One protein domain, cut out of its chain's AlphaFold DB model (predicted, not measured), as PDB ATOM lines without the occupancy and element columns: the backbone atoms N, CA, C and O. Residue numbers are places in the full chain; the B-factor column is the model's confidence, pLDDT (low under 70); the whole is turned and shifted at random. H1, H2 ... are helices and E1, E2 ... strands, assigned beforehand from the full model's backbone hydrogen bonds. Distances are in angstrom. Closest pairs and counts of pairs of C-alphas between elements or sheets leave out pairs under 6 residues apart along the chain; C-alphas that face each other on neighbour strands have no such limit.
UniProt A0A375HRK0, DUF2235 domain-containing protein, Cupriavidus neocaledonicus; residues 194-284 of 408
ATOM      1  N   GLN A 194      89.216 218.691  -9.506       98.44
ATOM      2  CA  GLN A 194      89.778 217.337  -9.371       98.44
ATOM      3  C   GLN A 194      91.015 217.305  -8.462       98.44
ATOM      4  O   GLN A 194      91.177 216.370  -7.663       98.44
ATOM      5  N   VAL A 195      91.883 218.310  -8.604       98.25
ATOM      6  CA  VAL A 195      93.169 218.409  -7.897       98.25
ATOM      7  C   VAL A 195      93.105 219.284  -6.647       98.25
ATOM      8  O   VAL A 195      94.072 219.309  -5.895       98.25
ATOM      9  N   SER A 196      91.968 219.937  -6.380       97.81
ATOM     10  CA  SER A 196      91.810 220.894  -5.283       97.81
ATOM     11  C   SER A 196      92.197 220.353  -3.904       97.81
ATOM     12  O   SER A 196      92.853 221.102  -3.195       97.81
ATOM     13  N   PRO A 197      91.887 219.108  -3.474       97.69
ATOM     14  CA  PRO A 197      92.270 218.636  -2.138       97.69
ATOM     15  C   PRO A 197      93.763 218.832  -1.834       97.69
ATOM     16  O   PRO A 197      94.599 218.534  -2.680       97.69
ATOM     17  N   ASP A 198      94.108 219.275  -0.618       98.12
ATOM     18  CA  ASP A 198      95.481 219.651  -0.226       98.12
ATOM     19  C   ASP A 198      96.557 218.649  -0.651       98.12
ATOM     20  O   ASP A 198      97.578 219.042  -1.214       98.12
ATOM     21  N   SER A 199      96.329 217.359  -0.395       97.88
ATOM     22  CA  SER A 199      97.274 216.296  -0.738       97.88
ATOM     23  C   SER A 199      97.449 216.127  -2.246       97.88
ATOM     24  O   SER A 199      98.554 215.837  -2.698       97.88
ATOM     25  N   LYS A 200      96.384 216.332  -3.030       98.12
ATOM     26  CA  LYS A 200      96.436 216.270  -4.491       98.12
ATOM     27  C   LYS A 200      97.126 217.499  -5.060       98.12
ATOM     28  O   LYS A 200      98.078 217.335  -5.813       98.12
ATOM     29  N   PHE A 201      96.716 218.698  -4.646       98.56
ATOM     30  CA  PHE A 201      97.285 219.950  -5.143       98.56
ATOM     31  C   PHE A 201      98.786 220.033  -4.852       98.56
ATOM     32  O   PHE A 201      99.591 220.267  -5.746       98.56
ATOM     33  N   LYS A 202      99.192 219.745  -3.609       98.44
ATOM     34  CA  LYS A 202     100.611 219.751  -3.216       98.44
ATOM     35  C   LYS A 202     101.392 218.555  -3.778       98.44
ATOM     36  O   LYS A 202     102.622 218.570  -3.770       98.44
ATOM     37  N   GLY A 203     100.692 217.525  -4.258       98.31
ATOM     38  CA  GLY A 203     101.259 216.360  -4.938       98.31
ATOM     39  C   GLY A 203     101.506 216.561  -6.437       98.31
ATOM     40  O   GLY A 203     102.222 215.753  -7.036       98.31
ATOM     41  N   LEU A 204     100.965 217.629  -7.035       98.56
ATOM     42  CA  LEU A 204     101.179 217.982  -8.438       98.56
ATOM     43  C   LEU A 204     102.674 218.084  -8.771       98.56
ATOM     44  O   LEU A 204     103.497 218.481  -7.939       98.56
ATOM     45  N   SER A 205     103.041 217.698  -9.992       98.06
ATOM     46  CA  SER A 205     104.417 217.811 -10.482       98.06
ATOM     47  C   SER A 205     104.858 219.271 -10.491       98.06
ATOM     48  O   SER A 205     105.920 219.593  -9.954       98.06
ATOM     49  N   SER A 206     104.005 220.160 -11.008       97.88
ATOM     50  CA  SER A 206     104.263 221.603 -11.023       97.88
ATOM     51  C   SER A 206     104.496 222.171  -9.634       97.88
ATOM     52  O   SER A 206     105.502 222.838  -9.394       97.88
ATOM     53  N   TYR A 207     103.634 221.830  -8.675       98.44
ATOM     54  CA  TYR A 207     103.788 222.310  -7.309       98.44
ATOM     55  C   TYR A 207     105.092 221.823  -6.671       98.44
ATOM     56  O   TYR A 207     105.784 222.598  -6.022       98.44
ATOM     57  N   ARG A 208     105.475 220.554  -6.854       98.19
ATOM     58  CA  ARG A 208     106.700 220.006  -6.243       98.19
ATOM     59  C   ARG A 208     107.975 220.615  -6.826       98.19
ATOM     60  O   ARG A 208     108.882 220.931  -6.049       98.19
ATOM     61  N   ASN A 209     108.004 220.825  -8.141       97.75
ATOM     62  CA  ASN A 209     109.161 221.355  -8.872       97.75
ATOM     63  C   ASN A 209     109.251 222.889  -8.863       97.75
ATOM     64  O   ASN A 209     110.269 223.443  -9.261       97.75
ATOM     65  N   SER A 210     108.208 223.570  -8.391       97.62
ATOM     66  CA  SER A 210     108.171 225.023  -8.247       97.62
ATOM     67  C   SER A 210     109.193 225.556  -7.240       97.62
ATOM     68  O   SER A 210     109.498 224.917  -6.216       97.62
ATOM     69  N   SER A 211     109.653 226.785  -7.495       95.38
ATOM     70  CA  SER A 211     110.419 227.580  -6.534       95.38
ATOM     71  C   SER A 211     109.611 227.832  -5.250       95.38
ATOM     72  O   SER A 211     108.401 227.604  -5.193       95.38
ATOM     73  N   ALA A 212     110.267 228.307  -4.187       95.62
ATOM     74  CA  ALA A 212     109.557 228.651  -2.951       95.62
ATOM     75  C   ALA A 212     108.498 229.743  -3.179       95.62
ATOM     76  O   ALA A 212     107.411 229.663  -2.613       95.62
ATOM     77  N   GLN A 213     108.808 230.727  -4.030       94.44
ATOM     78  CA  GLN A 213     107.888 231.804  -4.375       94.44
ATOM     79  C   GLN A 213     106.700 231.273  -5.184       94.44
ATOM     80  O   GLN A 213     105.564 231.453  -4.757       94.44
ATOM     81  N   ASP A 214     106.954 230.496  -6.238       95.81
ATOM     82  CA  ASP A 214     105.887 229.899  -7.054       95.81
ATOM     83  C   ASP A 214     104.978 228.970  -6.239       95.81
ATOM     84  O   ASP A 214     103.765 228.967  -6.424       95.81
ATOM     85  N   LYS A 215     105.527 228.202  -5.286       97.69
ATOM     86  CA  LYS A 215     104.722 227.368  -4.371       97.69
ATOM     87  C   LYS A 215     103.744 228.199  -3.553       97.69
ATOM     88  O   LYS A 215     102.603 227.779  -3.365       97.69
ATOM     89  N   THR A 216     104.192 229.344  -3.044       96.69
ATOM     90  CA  THR A 216     103.326 230.285  -2.330       96.69
ATOM     91  C   THR A 216     102.266 230.841  -3.267       96.69
ATOM     92  O   THR A 216     101.084 230.768  -2.951       96.69
ATOM     93  N   ASP A 217     102.663 231.326  -4.438       95.12
ATOM     94  CA  ASP A 217     101.758 231.973  -5.383       95.12
ATOM     95  C   ASP A 217     100.685 231.022  -5.922       95.12
ATOM     96  O   ASP A 217      99.500 231.353  -5.916       95.12
ATOM     97  N   LEU A 218     101.074 229.808  -6.323       97.06
ATOM     98  CA  LEU A 218     100.153 228.755  -6.757       97.06
ATOM     99  C   LEU A 218      99.194 228.355  -5.635       97.06
ATOM    100  O   LEU A 218      98.015 228.110  -5.885       97.06
ATOM    101  N   TRP A 219      99.683 228.289  -4.395       97.44
ATOM    102  CA  TRP A 219      98.844 227.949  -3.252       97.44
ATOM    103  C   TRP A 219      97.835 229.051  -2.929       97.44
ATOM    104  O   TRP A 219      96.654 228.765  -2.759       97.44
ATOM    105  N   GLU A 220      98.263 230.309  -2.877       95.69
ATOM    106  CA  GLU A 220      97.367 231.443  -2.637       95.69
ATOM    107  C   GLU A 220      96.348 231.607  -3.782       95.69
ATOM    108  O   GLU A 220      95.165 231.847  -3.531       95.69
ATOM    109  N   SER A 221      96.772 231.357  -5.024       95.50
ATOM    110  CA  SER A 221      95.911 231.258  -6.208       95.50
ATOM    111  C   SER A 221      94.846 230.159  -6.062       95.50
ATOM    112  O   SER A 221      93.662 230.378  -6.323       95.50
ATOM    113  N   GLU A 222      95.228 228.976  -5.574       97.00
ATOM    114  CA  GLU A 222      94.292 227.888  -5.269       97.00
ATOM    115  C   GLU A 222      93.322 228.239  -4.134       97.00
ATOM    116  O   GLU A 222      92.140 227.895  -4.196       97.00
ATOM    117  N   LEU A 223      93.773 228.964  -3.108       95.88
ATOM    118  CA  LEU A 223      92.880 229.443  -2.053       95.88
ATOM    119  C   LEU A 223      91.821 230.407  -2.603       95.88
ATOM    120  O   LEU A 223      90.680 230.375  -2.137       95.88
ATOM    121  N   ASP A 224      92.152 231.227  -3.600       94.75
ATOM    122  CA  ASP A 224      91.177 232.090  -4.270       94.75
ATOM    123  C   ASP A 224      90.146 231.277  -5.066       94.75
ATOM    124  O   ASP A 224      88.943 231.510  -4.912       94.75
ATOM    125  N   TRP A 225      90.571 230.248  -5.809       96.25
ATOM    126  CA  TRP A 225      89.656 229.301  -6.465       96.25
ATOM    127  C   TRP A 225      88.698 228.628  -5.478       96.25
ATOM    128  O   TRP A 225      87.485 228.596  -5.695       96.25
ATOM    129  N   ARG A 226      89.208 228.132  -4.347       97.19
ATOM    130  CA  ARG A 226      88.372 227.489  -3.323       97.19
ATOM    131  C   ARG A 226      87.342 228.450  -2.733       97.19
ATOM    132  O   ARG A 226      86.204 228.046  -2.489       97.19
ATOM    133  N   LYS A 227      87.704 229.725  -2.535       96.06
ATOM    134  CA  LYS A 227      86.744 230.763  -2.119       96.06
ATOM    135  C   LYS A 227      85.667 230.973  -3.185       96.06
ATOM    136  O   LYS A 227      84.503 231.139  -2.825       96.06
ATOM    137  N   ASP A 228      86.023 230.972  -4.468       96.06
ATOM    138  CA  ASP A 228      85.058 231.103  -5.566       96.06
ATOM    139  C   ASP A 228      84.071 229.928  -5.590       96.06
ATOM    140  O   ASP A 228      82.858 230.148  -5.629       96.06
ATOM    141  N   VAL A 229      84.573 228.693  -5.474       98.00
ATOM    142  CA  VAL A 229      83.752 227.473  -5.399       98.00
ATOM    143  C   VAL A 229      82.816 227.513  -4.195       98.00
ATOM    144  O   VAL A 229      81.619 227.276  -4.351       98.00
ATOM    145  N   ALA A 230      83.321 227.868  -3.011       97.75
ATOM    146  CA  ALA A 230      82.505 227.965  -1.805       97.75
ATOM    147  C   ALA A 230      81.377 228.998  -1.962       97.75
ATOM    148  O   ALA A 230      80.230 228.720  -1.609       97.75
ATOM    149  N   ARG A 231      81.667 230.167  -2.554       96.62
ATOM    150  CA  ARG A 231      80.640 231.180  -2.851       96.62
ATOM    151  C   ARG A 231      79.606 230.673  -3.854       96.62
ATOM    152  O   ARG A 231      78.419 230.913  -3.653       96.62
ATOM    153  N   ALA A 232      80.030 229.970  -4.902       97.56
ATOM    154  CA  ALA A 232      79.127 229.409  -5.905       97.56
ATOM    155  C   ALA A 232      78.216 228.312  -5.321       97.56
ATOM    156  O   ALA A 232      77.011 228.299  -5.580       97.56
ATOM    157  N   GLN A 233      78.769 227.428  -4.488       97.81
ATOM    158  CA  GLN A 233      78.017 226.385  -3.787       97.81
ATOM    159  C   GLN A 233      77.016 226.977  -2.795       97.81
ATOM    160  O   GLN A 233      75.875 226.529  -2.745       97.81
ATOM    161  N   GLU A 234      77.414 227.997  -2.034       97.19
ATOM    162  CA  GLU A 234      76.516 228.673  -1.097       97.19
ATOM    163  C   GLU A 234      75.385 229.404  -1.823       97.19
ATOM    164  O   GLU A 234      74.219 229.253  -1.466       97.19
ATOM    165  N   ALA A 235      75.697 230.121  -2.906       96.88
ATOM    166  CA  ALA A 235      74.688 230.776  -3.734       96.88
ATOM    167  C   ALA A 235      73.734 229.778  -4.418       96.88
ATOM    168  O   ALA A 235      72.631 230.152  -4.811       96.88
ATOM    169  N   SER A 236      74.133 228.512  -4.556       96.88
ATOM    170  CA  SER A 236      73.314 227.452  -5.158       96.88
ATOM    171  C   SER A 236      72.333 226.800  -4.175       96.88
ATOM    172  O   SER A 236      71.561 225.930  -4.577       96.88
ATOM    173  N   LYS A 237      72.312 227.223  -2.905       94.69
ATOM    174  CA  LYS A 237      71.352 226.745  -1.901       94.69
ATOM    175  C   LYS A 237      70.118 227.657  -1.829       94.69
ATOM    176  O   LYS A 237      70.261 228.879  -1.914       94.69
ATOM    177  N   PRO A 238      68.906 227.101  -1.631       93.00
ATOM    178  CA  PRO A 238      67.727 227.891  -1.281       93.00
ATOM    179  C   PRO A 238      67.951 228.666   0.021       93.00
ATOM    180  O   PRO A 238      68.694 228.220   0.899       93.00
ATOM    181  N   ARG A 239      67.289 229.816   0.170       91.75
ATOM    182  CA  ARG A 239      67.428 230.670   1.360       91.75
ATOM    183  C   ARG A 239      66.093 230.827   2.062       91.75
ATOM    184  O   ARG A 239      65.134 231.272   1.447       91.75
ATOM    185  N   ARG A 240      66.059 230.564   3.365       91.75
ATOM    186  CA  ARG A 240      64.888 230.839   4.200       91.75
ATOM    187  C   ARG A 240      65.015 232.222   4.826       91.75
ATOM    188  O   ARG A 240      65.957 232.472   5.576       91.75
ATOM    189  N   VAL A 241      64.096 233.131   4.507       90.38
ATOM    190  CA  VAL A 241      64.119 234.522   4.987       90.38
ATOM    191  C   VAL A 241      62.841 234.860   5.740       90.38
ATOM    192  O   VAL A 241      61.762 234.391   5.391       90.38
ATOM    193  N   PHE A 242      62.951 235.676   6.784       93.00
ATOM    194  CA  PHE A 242      61.788 236.157   7.521       93.00
ATOM    195  C   PHE A 242      61.199 237.397   6.846       93.00
ATOM    196  O   PHE A 242      61.895 238.393   6.646       93.00
ATOM    197  N   ASN A 243      59.909 237.349   6.526       89.69
ATOM    198  CA  ASN A 243      59.130 238.490   6.072       89.69
ATOM    199  C   ASN A 243      58.118 238.885   7.169       89.69
ATOM    200  O   ASN A 243      57.247 238.079   7.499       89.69
ATOM    201  N   PRO A 244      58.154 240.124   7.696       88.56
ATOM    202  CA  PRO A 244      57.266 240.566   8.775       88.56
ATOM    203  C   PRO A 244      55.759 240.425   8.508       88.56
ATOM    204  O   PRO A 244      54.985 240.399   9.458       88.56
ATOM    205  N   ARG A 245      55.320 240.350   7.240       89.06
ATOM    206  CA  ARG A 245      53.894 240.244   6.873       89.06
ATOM    207  C   ARG A 245      53.395 238.811   6.703       89.06
ATOM    208  O   ARG A 245      52.203 238.578   6.849       89.06
ATOM    209  N   ILE A 246      54.278 237.880   6.344       89.62
ATOM    210  CA  ILE A 246      53.900 236.513   5.932       89.62
ATOM    211  C   ILE A 246      54.733 235.414   6.611       89.62
ATOM    212  O   ILE A 246      54.549 234.237   6.323       89.62
ATOM    213  N   GLY A 247      55.628 235.771   7.534       92.00
ATOM    214  CA  GLY A 247      56.488 234.826   8.242       92.00
ATOM    215  C   GLY A 247      57.698 234.382   7.416       92.00
ATOM    216  O   GLY A 247      58.187 235.111   6.553       92.00
ATOM    217  N   TYR A 248      58.230 233.197   7.713       92.62
ATOM    218  CA  TYR A 248      59.380 232.652   6.988       92.62
ATOM    219  C   TYR A 248      58.982 232.160   5.595       92.62
ATOM    220  O   TYR A 248      58.089 231.325   5.475       92.62
ATOM    221  N   VAL A 249      59.703 232.615   4.571       91.75
ATOM    222  CA  VAL A 249      59.539 232.195   3.175       91.75
ATOM    223  C   VAL A 249      60.831 231.600   2.632       91.75
ATOM    224  O   VAL A 249      61.925 232.083   2.938       91.75
ATOM    225  N   ASP A 250      60.695 230.560   1.814       92.25
ATOM    226  CA  ASP A 250      61.810 229.964   1.086       92.25
ATOM    227  C   ASP A 250      61.967 230.663  -0.266       92.25
ATOM    228  O   ASP A 250      61.039 230.734  -1.072       92.25
ATOM    229  N   LEU A 251      63.155 231.207  -0.502       91.06
ATOM    230  CA  LEU A 251      63.552 231.819  -1.759       91.06
ATOM    231  C   LEU A 251      64.380 230.830  -2.586       91.06
ATOM    232  O   LEU A 251      65.183 230.074  -2.019       91.06
ATOM    233  N   PRO A 252      64.238 230.858  -3.925       92.69
ATOM    234  CA  PRO A 252      65.085 230.064  -4.800       92.69
ATOM    235  C   PRO A 252      66.565 230.460  -4.641       92.69
ATOM    236  O   PRO A 252      66.866 231.576  -4.203       92.69
ATOM    237  N   PRO A 253      67.502 229.565  -5.006       94.88
ATOM    238  CA  PRO A 253      68.924 229.870  -4.973       94.88
ATOM    239  C   PRO A 253      69.272 231.144  -5.760       94.88
ATOM    240  O   PRO A 253      68.870 231.260  -6.921       94.88
ATOM    241  N   PRO A 254      70.037 232.087  -5.178       95.81
ATOM    242  CA  PRO A 254      70.433 233.318  -5.861       95.81
ATOM    243  C   PRO A 254      71.592 233.143  -6.859       95.81
ATOM    244  O   PRO A 254      72.025 234.142  -7.428       95.81
ATOM    245  N   ALA A 255      72.129 231.929  -7.045       96.88
ATOM    246  CA  ALA A 255      73.286 231.680  -7.906       96.88
ATOM    247  C   ALA A 255      73.105 232.248  -9.315       96.88
ATOM    248  O   ALA A 255      72.113 231.947  -9.982       96.88
ATOM    249  N   ASP A 256      74.094 233.000  -9.799       96.31
ATOM    250  CA  ASP A 256      74.142 233.472 -11.182       96.31
ATOM    251  C   ASP A 256      74.530 232.350 -12.173       96.31
ATOM    252  O   ASP A 256      74.754 231.194 -11.803       96.31
ATOM    253  N   ALA A 257      74.562 232.666 -13.471       96.31
ATOM    254  CA  ALA A 257      74.878 231.682 -14.507       96.31
ATOM    255  C   ALA A 257      76.291 231.087 -14.366       96.31
ATOM    256  O   ALA A 257      76.454 229.880 -14.547       96.31
ATOM    257  N   VAL A 258      77.279 231.907 -14.004       95.88
ATOM    258  CA  VAL A 258      78.676 231.484 -13.843       95.88
ATOM    259  C   VAL A 258      78.806 230.586 -12.617       95.88
ATOM    260  O   VAL A 258      79.396 229.514 -12.695       95.88
ATOM    261  N   GLN A 259      78.184 230.958 -11.501       97.69
ATOM    262  CA  GLN A 259      78.174 230.160 -10.277       97.69
ATOM    263  C   GLN A 259      77.537 228.785 -10.495       97.69
ATOM    264  O   GLN A 259      78.084 227.776 -10.046       97.69
ATOM    265  N   ARG A 260      76.427 228.712 -11.239       97.94
ATOM    266  CA  ARG A 260      75.817 227.424 -11.607       97.94
ATOM    267  C   ARG A 260      76.753 226.566 -12.463       97.94
ATOM    268  O   ARG A 260      76.826 225.360 -12.239       97.94
ATOM    269  N   GLN A 261      77.482 227.170 -13.401       98.12
ATOM    270  CA  GLN A 261      78.476 226.468 -14.223       98.12
ATOM    271  C   GLN A 261      79.659 225.971 -13.380       98.12
ATOM    272  O   GLN A 261      80.027 224.809 -13.503       98.12
ATOM    273  N   ILE A 262      80.187 226.785 -12.459       98.31
ATOM    274  CA  ILE A 262      81.240 226.366 -11.518       98.31
ATOM    275  C   ILE A 262      80.792 225.131 -10.733       98.31
ATOM    276  O   ILE A 262      81.516 224.140 -10.688       98.31
ATOM    277  N   VAL A 263      79.591 225.153 -10.142       98.44
ATOM    278  CA  VAL A 263      79.073 224.006  -9.377       98.44
ATOM    279  C   VAL A 263      78.908 222.771 -10.265       98.44
ATOM    280  O   VAL A 263      79.255 221.669  -9.839       98.44
ATOM    281  N   ALA A 264      78.427 222.935 -11.499       98.38
ATOM    282  CA  ALA A 264      78.314 221.832 -12.450       98.38
ATOM    283  C   ALA A 264      79.680 221.195 -12.765       98.38
ATOM    284  O   ALA A 264      79.802 219.969 -12.739       98.38
ATOM    285  N   GLU A 265      80.712 222.010 -12.990       98.25
ATOM    286  CA  GLU A 265      82.064 221.533 -13.289       98.25
ATOM    287  C   GLU A 265      82.756 220.905 -12.077       98.25
ATOM    288  O   GLU A 265      83.387 219.855 -12.200       98.25
ATOM    289  N   VAL A 266      82.553 221.460 -10.879       98.31
ATOM    290  CA  VAL A 266      83.019 220.859  -9.619       98.31
ATOM    291  C   VAL A 266      82.391 219.477  -9.411       98.31
ATOM    292  O   VAL A 266      83.095 218.520  -9.093       98.31
ATOM    293  N   ASN A 267      81.088 219.331  -9.665       98.19
ATOM    294  CA  ASN A 267      80.398 218.040  -9.574       98.19
ATOM    295  C   ASN A 267      80.865 217.034 -10.643       98.19
ATOM    296  O   ASN A 267      80.691 215.826 -10.481       98.19
ATOM    297  N   ALA A 268      81.471 217.514 -11.729       97.69
ATOM    298  CA  ALA A 268      82.014 216.705 -12.812       97.69
ATOM    299  C   ALA A 268      83.525 216.421 -12.677       97.69
ATOM    300  O   ALA A 268      84.100 215.813 -13.581       97.69
ATOM    301  N   ALA A 269      84.172 216.807 -11.571       96.81
ATOM    302  CA  ALA A 269      85.625 216.721 -11.372       96.81
ATOM    303  C   ALA A 269      86.234 215.324 -11.619       96.81
ATOM    304  O   ALA A 269      87.366 215.200 -12.082       96.81
ATOM    305  N   SER A 270      85.485 214.248 -11.359       95.38
ATOM    306  CA  SER A 270      85.938 212.870 -11.602       95.38
ATOM    307  C   SER A 270      86.096 212.513 -13.086       95.38
ATOM    308  O   SER A 270      86.682 211.481 -13.398       95.38
ATOM    309  N   ARG A 271      85.595 213.348 -14.005       94.56
ATOM    310  CA  ARG A 271      85.583 213.096 -15.456       94.56
ATOM    311  C   ARG A 271      86.823 213.606 -16.193       94.56
ATOM    312  O   ARG A 271      86.818 213.586 -17.422       94.56
ATOM    313  N   VAL A 272      87.839 214.112 -15.493       97.31
ATOM    314  CA  VAL A 272      89.084 214.576 -16.127       97.31
ATOM    315  C   VAL A 272      90.037 213.389 -16.309       97.31
ATOM    316  O   VAL A 272      90.442 212.794 -15.304       97.31
ATOM    317  N   PRO A 273      90.394 213.019 -17.555       96.94
ATOM    318  CA  PRO A 273      91.337 211.936 -17.822       96.94
ATOM    319  C   PRO A 273      92.723 212.219 -17.236       96.94
ATOM    320  O   PRO A 273      93.141 213.372 -17.147       96.94
ATOM    321  N   ALA A 274      93.474 211.169 -16.896       96.69
ATOM    322  CA  ALA A 274      94.820 211.313 -16.336       96.69
ATOM    323  C   ALA A 274      95.768 212.079 -17.276       96.69
ATOM    324  O   ALA A 274      96.416 213.020 -16.834       96.69
ATOM    325  N   ALA A 275      95.777 211.754 -18.575       96.00
ATOM    326  CA  ALA A 275      96.619 212.432 -19.565       96.00
ATOM    327  C   ALA A 275      96.296 213.935 -19.706       96.00
ATOM    328  O   ALA A 275      97.194 214.762 -19.823       96.00
ATOM    329  N   VAL A 276      95.017 214.306 -19.605       97.50
ATOM    330  CA  VAL A 276      94.575 215.711 -19.586       97.50
ATOM    331  C   VAL A 276      94.963 216.398 -18.275       97.50
ATOM    332  O   VAL A 276      95.332 217.570 -18.258       97.50
ATOM    333  N   SER A 277      94.894 215.674 -17.158       98.12
ATOM    334  CA  SER A 277      95.359 216.186 -15.870       98.12
ATOM    335  C   SER A 277      96.861 216.479 -15.904       98.12
ATOM    336  O   SER A 277      97.286 217.524 -15.418       98.12
ATOM    337  N   GLU A 278      97.648 215.615 -16.554       97.25
ATOM    338  CA  GLU A 278      99.066 215.867 -16.817       97.25
ATOM    339  C   GLU A 278      99.288 217.060 -17.747       97.25
ATOM    340  O   GLU A 278     100.223 217.821 -17.510       97.25
ATOM    341  N   PHE A 279      98.430 217.261 -18.753       98.44
ATOM    342  CA  PHE A 279      98.499 218.431 -19.625       98.44
ATOM    343  C   PHE A 279      98.424 219.742 -18.826       98.44
ATOM    344  O   PHE A 279      99.326 220.581 -18.893       98.44
ATOM    345  N   PHE A 280      97.388 219.890 -17.996       98.56
ATOM    346  CA  PHE A 280      97.232 221.069 -17.143       98.56
ATOM    347  C   PHE A 280      98.321 221.174 -16.063       98.56
ATOM    348  O   PHE A 280      98.837 222.263 -15.799       98.56
ATOM    349  N   ASP A 281      98.699 220.056 -15.436       98.56
ATOM    350  CA  ASP A 281      99.731 220.045 -14.396       98.56
ATOM    351  C   ASP A 281     101.101 220.430 -14.956       98.56
ATOM    352  O   ASP A 281     101.790 221.235 -14.346       98.56
ATOM    353  N   LYS A 282     101.519 219.906 -16.107       98.44
ATOM    354  CA  LYS A 282     102.901 220.071 -16.574       98.44
ATOM    355  C   LYS A 282     103.100 221.228 -17.548       98.44
ATOM    356  O   LYS A 282     104.222 221.726 -17.604       98.44
ATOM    357  N   PHE A 283     102.068 221.664 -18.276       98.44
ATOM    358  CA  PHE A 283     102.259 222.561 -19.428       98.44
ATOM    359  C   PHE A 283     101.429 223.847 -19.407       98.44
ATOM    360  O   PHE A 283     101.853 224.821 -20.016       98.44
ATOM    361  N   VAL A 284     100.292 223.891 -18.702       98.12
ATOM    362  CA  VAL A 284      99.469 225.112 -18.600       98.12
ATOM    363  C   VAL A 284      99.849 225.898 -17.347       98.12
ATOM    364  O   VAL A 284      99.777 225.370 -16.228       98.12
TER     365      VAL A 284
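This is residues 194 to 284 of the 408 residues of the protein "DUF2235 domain-containing protein" of Cupriavidus neocaledonicus (UniProt A0A375HRK0). The model is a rod laid along one long helix, H3, with a two-stranded hairpin, E1 and E2, running on beyond its last end. From the hairpin the chain folds back: H4 packs steeply across residues 229 to 235 of H3, and H5 returns to H2, which packs on H3 near its beginning, with the short H1 beside them. The printed part has 91 residues, with five named helices and two named strands in the order H1 H2 H3 E1 E2 H4 H5; the sheet, E1 - E2, is antiparallel, and the class is mostly helix. The whole is only just loose, close to extended, with a radius of gyration of the C-alphas of 18.1 A and spans of 60 by 28 by 20 A.

H1, residues 198 to 201, is close to but not clearly touching H2, residues 205 to 209; their closest C-alphas, those of Phe 201 and Tyr 207, are 7.2 A apart. H2 touches H3, residues 212 to 235, through residues 214 to 218 of H3 alone, with the closest C-alphas, those of Tyr 207 and Lys 215, 5.9 A apart. H1 and H3 are near each other, with 5 pairs of C-alphas within 10 A. E1, residues 239 to 243, and E2, residues 247 to 251, form a hairpin, two antiparallel neighbour strands at 147 degrees; N 241 and O 249 are 2.9 A apart and N 247 and O 243 are 2.8 A apart, both within hydrogen-bond range. H4, residues 257 to 267, touches H3 through residues 229 to 235 of H3 alone; the closest C-alphas, those of Ala 232 and Gln 259, are 4.5 A apart. H3 and H4 run opposite ways at a steep tilt of 70.0 degrees, only just short of about perpendicular. H5, residues 274 to 282, touches H2, with the closest C-alphas, those of Ser 206 and Asp 281, 5.9 A apart. H5 is apart from H3 and from H4. Every O i to N i+4 pair is within hydrogen-bond range in H2, H3, H4 and H5; H1 is too short for such a pair, and its 1 O i to N i+3 pair is not within range.

H1 begins at C-alpha 198, (95.481, 219.651, -0.226), and is 5.2 A long; H2 is 6.1 A long. H3 runs 34.9 A, from C-alpha 212 at (109.557, 228.651, -2.951) to C-alpha 235 at (74.688, 230.776, -3.734). E1 is 12.3 A long and E2 12.6 A. H4 is 15.5 A long, and H5, 11.9 A long, ends at C-alpha 282, (102.901, 220.071, -16.574).

The two C-alphas farthest apart, those of Asn 209 and Arg 245, are 60.5 A apart. The printed part has no cut and no long link; the link from H4 to H5 is short and the other links are tight. The mean pLDDT of the printed part is 96.2, and no printed residue is under 70.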